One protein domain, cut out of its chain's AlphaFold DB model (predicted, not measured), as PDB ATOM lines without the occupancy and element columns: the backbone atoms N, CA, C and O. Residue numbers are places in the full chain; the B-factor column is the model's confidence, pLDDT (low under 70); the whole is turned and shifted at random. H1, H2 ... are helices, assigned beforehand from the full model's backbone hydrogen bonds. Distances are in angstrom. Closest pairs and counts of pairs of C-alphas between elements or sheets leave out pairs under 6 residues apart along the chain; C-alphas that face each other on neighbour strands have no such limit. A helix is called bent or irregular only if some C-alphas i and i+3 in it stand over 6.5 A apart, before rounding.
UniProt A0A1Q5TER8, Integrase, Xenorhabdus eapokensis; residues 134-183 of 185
ATOM      1  N   ALA A 134      34.458  54.463  34.183       88.56
ATOM      2  CA  ALA A 134      35.570  53.847  34.906       88.56
ATOM      3  C   ALA A 134      36.939  54.385  34.448       88.56
ATOM      4  O   ALA A 134      37.780  54.725  35.277       88.56
ATOM      5  N   GLN A 135      37.152  54.523  33.134       89.50
ATOM      6  CA  GLN A 135      38.391  55.082  32.584       89.50
ATOM      7  C   GLN A 135      38.573  56.558  32.951       89.50
ATOM      8  O   GLN A 135      39.698  56.975  33.229       89.50
ATOM      9  N   LEU A 136      37.487  57.339  32.974       90.44
ATOM     10  CA  LEU A 136      37.523  58.729  33.427       90.44
ATOM     11  C   LEU A 136      37.931  58.812  34.898       90.44
ATOM     12  O   LEU A 136      38.842  59.565  35.225       90.44
ATOM     13  N   ARG A 137      37.348  57.987  35.776       91.44
ATOM     14  CA  ARG A 137      37.735  57.941  37.199       91.44
ATOM     15  C   ARG A 137      39.207  57.598  37.388       91.44
ATOM     16  O   ARG A 137      39.881  58.239  38.190       91.44
ATOM     17  N   THR A 138      39.728  56.621  36.645       93.25
ATOM     18  CA  THR A 138      41.161  56.296  36.681       93.25
ATOM     19  C   THR A 138      42.014  57.490  36.258       93.25
ATOM     20  O   THR A 138      43.017  57.775  36.907       93.25
ATOM     21  N   MET A 139      41.611  58.213  35.211       91.44
ATOM     22  CA  MET A 139      42.321  59.403  34.741       91.44
ATOM     23  C   MET A 139      42.325  60.525  35.790       91.44
ATOM     24  O   MET A 139      43.387  61.066  36.085       91.44
ATOM     25  N   TYR A 140      41.179  60.824  36.408       92.81
ATOM     26  CA  TYR A 140      41.086  61.853  37.450       92.81
ATOM     27  C   TYR A 140      41.927  61.518  38.686       92.81
ATOM     28  O   TYR A 140      42.622  62.394  39.190       92.81
ATOM     29  N   ARG A 141      41.987  60.248  39.107       94.50
ATOM     30  CA  ARG A 141      42.890  59.813  40.194       94.50
ATOM     31  C   ARG A 141      44.364  60.056  39.870       94.50
ATOM     32  O   ARG A 141      45.150  60.397  40.750       94.50
ATOM     33  N   VAL A 142      44.760  59.878  38.606       93.06
ATOM     34  CA  VAL A 142      46.121  60.206  38.159       93.06
ATOM     35  C   VAL A 142      46.348  61.715  38.259       93.06
ATOM     36  O   VAL A 142      47.362  62.128  38.812       93.06
ATOM     37  N   PHE A 143      45.406  62.541  37.801       93.12
ATOM     38  CA  PHE A 143      45.526  63.997  37.922       93.12
ATOM     39  C   PHE A 143      45.593  64.476  39.375       93.12
ATOM     40  O   PHE A 143      46.409  65.338  39.686       93.12
ATOM     41  N   GLU A 144      44.802  63.907  40.284       91.94
ATOM     42  CA  GLU A 144      44.864  64.232  41.715       91.94
ATOM     43  C   GLU A 144      46.261  63.963  42.284       91.94
ATOM     44  O   GLU A 144      46.864  64.850  42.890       91.94
ATOM     45  N   ARG A 145      46.816  62.778  42.003       90.50
ATOM     46  CA  ARG A 145      48.164  62.404  42.442       90.50
ATOM     47  C   ARG A 145      49.227  63.366  41.912       90.50
ATOM     48  O   ARG A 145      50.084  63.805  42.670       90.50
ATOM     49  N   PHE A 146      49.189  63.701  40.623       89.12
ATOM     50  CA  PHE A 146      50.168  64.626  40.045       89.12
ATOM     51  C   PHE A 146      49.987  66.065  40.548       89.12
ATOM     52  O   PHE A 146      50.974  66.760  40.757       89.12
ATOM     53  N   THR A 147      48.754  66.485  40.841       90.12
ATOM     54  CA  THR A 147      48.480  67.796  41.451       90.12
ATOM     55  C   THR A 147      49.066  67.899  42.862       90.12
ATOM     56  O   THR A 147      49.568  68.957  43.234       90.12
ATOM     57  N   GLN A 148      49.018  66.824  43.654       88.56
ATOM     58  CA  GLN A 148      49.653  66.775  44.979       88.56
ATOM     59  C   GLN A 148      51.180  66.855  44.863       88.56
ATOM     60  O   GLN A 148      51.797  67.711  45.492       88.56
ATOM     61  N   LEU A 149      51.774  66.061  43.966       85.38
ATOM     62  CA  LEU A 149      53.219  66.090  43.705       85.38
ATOM     63  C   LEU A 149      53.714  67.468  43.230       85.38
ATOM     64  O   LEU A 149      54.809  67.891  43.597       85.38
ATOM     65  N   GLU A 150      52.910  68.180  42.435       85.88
ATOM     66  CA  GLU A 150      53.202  69.556  42.011       85.88
ATOM     67  C   GLU A 150      53.203  70.558  43.176       85.88
ATOM     68  O   GLU A 150      53.948  71.534  43.130       85.88
ATOM     69  N   LYS A 151      52.389  70.331  44.216       83.56
ATOM     70  CA  LYS A 151      52.294  71.209  45.395       83.56
ATOM     71  C   LYS A 151      53.391  70.951  46.427       83.56
ATOM     72  O   LYS A 151      53.816  71.886  47.095       83.56
ATOM     73  N   GLU A 152      53.810  69.698  46.581       80.00
ATOM     74  CA  GLU A 152      54.735  69.269  47.640       80.00
ATOM     75  C   GLU A 152      56.216  69.505  47.297       80.00
ATOM     76  O   GLU A 152      57.049  69.598  48.195       80.00
ATOM     77  N   ILE A 153      56.568  69.620  46.012       70.19
ATOM     78  CA  ILE A 153      57.966  69.690  45.559       70.19
ATOM     79  C   ILE A 153      58.296  71.096  45.043       70.19
ATOM     80  O   ILE A 153      57.628  71.609  44.146       70.19
ATOM     81  N   SER A 154      59.381  71.694  45.554       65.50
ATOM     82  CA  SER A 154      59.924  72.961  45.041       65.50
ATOM     83  C   SER A 154      60.201  72.877  43.535       65.50
ATOM     84  O   SER A 154      60.773  71.904  43.040       65.50
ATOM     85  N   ALA A 155      59.855  73.946  42.815       59.97
ATOM     86  CA  ALA A 155      60.012  74.129  41.372       59.97
ATOM     87  C   ALA A 155      61.383  73.703  40.794       59.97
ATOM     88  O   ALA A 155      61.467  73.401  39.604       59.97
ATOM     89  N   GLN A 156      62.445  73.690  41.602       58.19
ATOM     90  CA  GLN A 156      63.815  73.358  41.194       58.19
ATOM     91  C   GLN A 156      64.170  71.863  41.312       58.19
ATOM     92  O   GLN A 156      65.140  71.434  40.697       58.19
ATOM     93  N   GLN A 157      63.396  71.057  42.049       58.88
ATOM     94  CA  GLN A 157      63.693  69.637  42.330       58.88
ATOM     95  C   GLN A 157      62.781  68.650  41.577       58.88
ATOM     96  O   GLN A 157      62.897  67.434  41.713       58.88
ATOM     97  N   SER A 158      61.855  69.156  40.763       57.06
ATOM     98  CA  SER A 158      60.797  68.361  40.144       57.06
ATOM     99  C   SER A 158      61.217  67.682  38.832       57.06
ATOM    100  O   SER A 158      61.159  68.290  37.760       57.06
ATOM    101  N   THR A 159      61.522  66.386  38.882       59.41
ATOM    102  CA  THR A 159      61.694  65.506  37.705       59.41
ATOM    103  C   THR A 159      60.425  65.367  36.847       59.41
ATOM    104  O   THR A 159      60.505  65.009  35.672       59.41
ATOM    105  N   TYR A 160      59.245  65.707  37.378       65.12
ATOM    106  CA  TYR A 160      57.971  65.649  36.650       65.12
ATOM    107  C   TYR A 160      57.753  66.791  35.641       65.12
ATOM    108  O   TYR A 160      56.813  66.705  34.858       65.12
ATOM    109  N   ARG A 161      58.613  67.823  35.573       60.19
ATOM    110  CA  ARG A 161      58.545  68.842  34.496       60.19
ATOM    111  C   ARG A 161      58.727  68.249  33.096       60.19
ATOM    112  O   ARG A 161      58.267  68.831  32.121       60.19
ATOM    113  N   CYS A 162      59.366  67.084  33.007       62.16
ATOM    114  CA  CYS A 162      59.513  66.317  31.771       62.16
ATOM    115  C   CYS A 162      58.323  65.372  31.509       62.16
ATOM    116  O   CYS A 162      58.301  64.670  30.499       62.16
ATOM    117  N   CYS A 163      57.342  65.307  32.417       79.25
ATOM    118  CA  CYS A 163      56.127  64.531  32.225       79.25
ATOM    119  C   CYS A 163      55.162  65.301  31.324       79.25
ATOM    120  O   CYS A 163      54.876  66.469  31.571       79.25
ATOM    121  N   ALA A 164      54.572  64.621  30.339       84.88
ATOM    122  CA  ALA A 164      53.548  65.208  29.471       84.88
ATOM    123  C   ALA A 164      52.313  65.720  30.241       84.88
ATOM    124  O   ALA A 164      51.539  66.502  29.696       84.88
ATOM    125  N   LEU A 165      52.122  65.281  31.492       85.81
ATOM    126  CA  LEU A 165      51.051  65.750  32.365       85.81
ATOM    127  C   LEU A 165      51.335  67.109  33.010       85.81
ATOM    128  O   LEU A 165      50.394  67.726  33.487       85.81
ATOM    129  N   TYR A 166      52.573  67.604  33.021       85.75
ATOM    130  CA  TYR A 166      52.869  68.904  33.614       85.75
ATOM    131  C   TYR A 166      52.548  70.056  32.637       85.75
ATOM    132  O   TYR A 166      52.956  69.996  31.476       85.75
ATOM    133  N   PRO A 167      51.889  71.142  33.086       88.94
ATOM    134  CA  PRO A 167      51.248  71.303  34.390       88.94
ATOM    135  C   PRO A 167      49.890  70.588  34.439       88.94
ATOM    136  O   PRO A 167      49.050  70.768  33.555       88.94
ATOM    137  N   THR A 168      49.623  69.850  35.517       91.25
ATOM    138  CA  THR A 168      48.443  68.971  35.622       91.25
ATOM    139  C   THR A 168      47.134  69.743  35.500       91.25
ATOM    140  O   THR A 168      46.179  69.278  34.872       91.25
ATOM    141  N   ARG A 169      47.113  70.986  35.999       90.81
ATOM    142  CA  ARG A 169      45.959  71.893  35.895       90.81
ATOM    143  C   ARG A 169      45.469  72.105  34.457       90.81
ATOM    144  O   ARG A 169      44.269  72.234  34.246       90.81
ATOM    145  N   PHE A 170      46.373  72.130  33.470       92.19
ATOM    146  CA  PHE A 170      45.999  72.307  32.065       92.19
ATOM    147  C   PHE A 170      45.117  71.146  31.594       92.19
ATOM    148  O   PHE A 170      44.045  71.363  31.032       92.19
ATOM    149  N   TRP A 171      45.524  69.912  31.895       93.25
ATOM    150  CA  TRP A 171      44.795  68.715  31.478       93.25
ATOM    151  C   TRP A 171      43.472  68.531  32.219       93.25
ATOM    152  O   TRP A 171      42.506  68.092  31.599       93.25
ATOM    153  N   ILE A 172      43.392  68.924  33.495       92.62
ATOM    154  CA  ILE A 172      42.123  68.950  34.240       92.62
ATOM    155  C   ILE A 172      41.115  69.864  33.528       92.62
ATOM    156  O   ILE A 172      40.005  69.431  33.229       92.62
ATOM    157  N   VAL A 173      41.513  71.093  33.174       93.31
ATOM    158  CA  VAL A 173      40.635  72.050  32.473       93.31
ATOM    159  C   VAL A 173      40.203  71.519  31.107       93.31
ATOM    160  O   VAL A 173      39.026  71.599  30.756       93.31
ATOM    161  N   VAL A 174      41.130  70.940  30.339       91.50
ATOM    162  CA  VAL A 174      40.822  70.324  29.038       91.50
ATOM    163  C   VAL A 174      39.781  69.210  29.192       91.50
ATOM    164  O   VAL A 174      38.820  69.149  28.422       91.50
ATOM    165  N   MET A 175      39.932  68.348  30.198       90.19
ATOM    166  CA  MET A 175      39.011  67.236  30.432       90.19
ATOM    167  C   MET A 175      37.637  67.692  30.929       90.19
ATOM    168  O   MET A 175      36.631  67.170  30.444       90.19
ATOM    169  N   GLU A 176      37.571  68.699  31.799       88.50
ATOM    170  CA  GLU A 176      36.303  69.315  32.208       88.50
ATOM    171  C   GLU A 176      35.607  69.999  31.025       88.50
ATOM    172  O   GLU A 176      34.415  69.796  30.795       88.50
ATOM    173  N   THR A 177      36.358  70.698  30.171       88.75
ATOM    174  CA  THR A 177      35.818  71.306  28.942       88.75
ATOM    175  C   THR A 177      35.203  70.247  28.023       88.75
ATOM    176  O   THR A 177      34.098  70.417  27.503       88.75
ATOM    177  N   PHE A 178      35.879  69.109  27.836       83.38
ATOM    178  CA  PHE A 178      35.332  67.997  27.055       83.38
ATOM    179  C   PHE A 178      34.130  67.316  27.713       83.38
ATOM    180  O   PHE A 178      33.283  66.782  26.995       83.38
ATOM    181  N   ARG A 179      34.047  67.309  29.047       80.44
ATOM    182  CA  ARG A 179      32.903  66.768  29.789       80.44
ATOM    183  C   ARG A 179      31.669  67.651  29.614       80.44
ATOM    184  O   ARG A 179      30.614  67.136  29.258       80.44
ATOM    185  N   LEU A 180      31.820  68.963  29.791       77.19
ATOM    186  CA  LEU A 180      30.733  69.939  29.684       77.19
ATOM    187  C   LEU A 180      30.176  70.020  28.256       77.19
ATOM    188  O   LEU A 180      28.966  69.962  28.057       77.19
ATOM    189  N   ASN A 181      31.048  70.023  27.244       70.75
ATOM    190  CA  ASN A 181      30.636  70.087  25.835       70.75
ATOM    191  C   ASN A 181      29.967  68.804  25.304       70.75
ATOM    192  O   ASN A 181      29.434  68.799  24.196       70.75
ATOM    193  N   LYS A 182      30.002  67.697  26.057       61.62
ATOM    194  CA  LYS A 182      29.238  66.481  25.730       61.62
ATOM    195  C   LYS A 182      27.804  66.505  26.258       61.62
ATOM    196  O   LYS A 182      27.022  65.677  25.814       61.62
ATOM    197  N   LEU A 183      27.478  67.415  27.178       48.75
ATOM    198  CA  LEU A 183      26.139  67.566  27.759       48.75
ATOM    199  C   LEU A 183      25.273  68.605  27.017       48.75
ATOM    200  O   LEU A 183      24.116  68.773  27.379       48.75
TER     201      LEU A 183
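This is residues 134 to 183 of the 185 residues of the protein "Integrase" of Xenorhabdus eapokensis (UniProt A0A1Q5TER8). Two helices, H1 and H3, run opposite ways as a narrow V, meeting where H3 begins and spreading toward residues 134 and 183. A wide loop holding the short helix H2 joins them beyond the closed end of the V, and its free-standing residues 153 to 157 stick out together with 151 and 152 of H1. The printed part has 50 residues, with three named helices in the order H1, H2, H3 and no named strand: all helix. It is loose, with a radius of gyration of the C-alphas of 12.2 A, and a rod spanning 40 by 18 by 16 A.

Find C-alpha 134 at (35.570, 53.847, 34.906); from there H1 runs over residues 134 to 152, 27.7 A from first to last C-alpha. Next look at residues 159 to 162 for H2, 6.4 A long and only just neither bent nor irregular. H3 takes residues 168 to 180, 18.7 A from C-alpha 168 at (48.443, 68.971, 35.622) to C-alpha 180 at (30.733, 69.939, 29.684).

Compare Thr 147 with Thr 168: their C-alphas, 5.9 A apart, are the closest of H1 and H3, which touch. H3 touches H1 with residues 168 to 172 alone. Their lines stand at a shallow tilt of 30 degrees, opposite ways. H2 is only just apart from H1, with the closest C-alphas 8.2 A apart, and it is also apart from H3. In H1 and H3 every O i to N i+4 pair is within hydrogen-bond range; H2 is too short for such a pair, and its one O i to N i+3 pair is not within range.

Look to Gln 156 and Leu 183 for the two C-alphas farthest apart, 40.4 A. The printed part has no cut. The link from H1 to H2 is short, and that from H2 to H3 is tight. In the B-factor column, the mean pLDDT of the printed part is 81.6; residues 154 to 162 and 182 to 183 of this model are under 70.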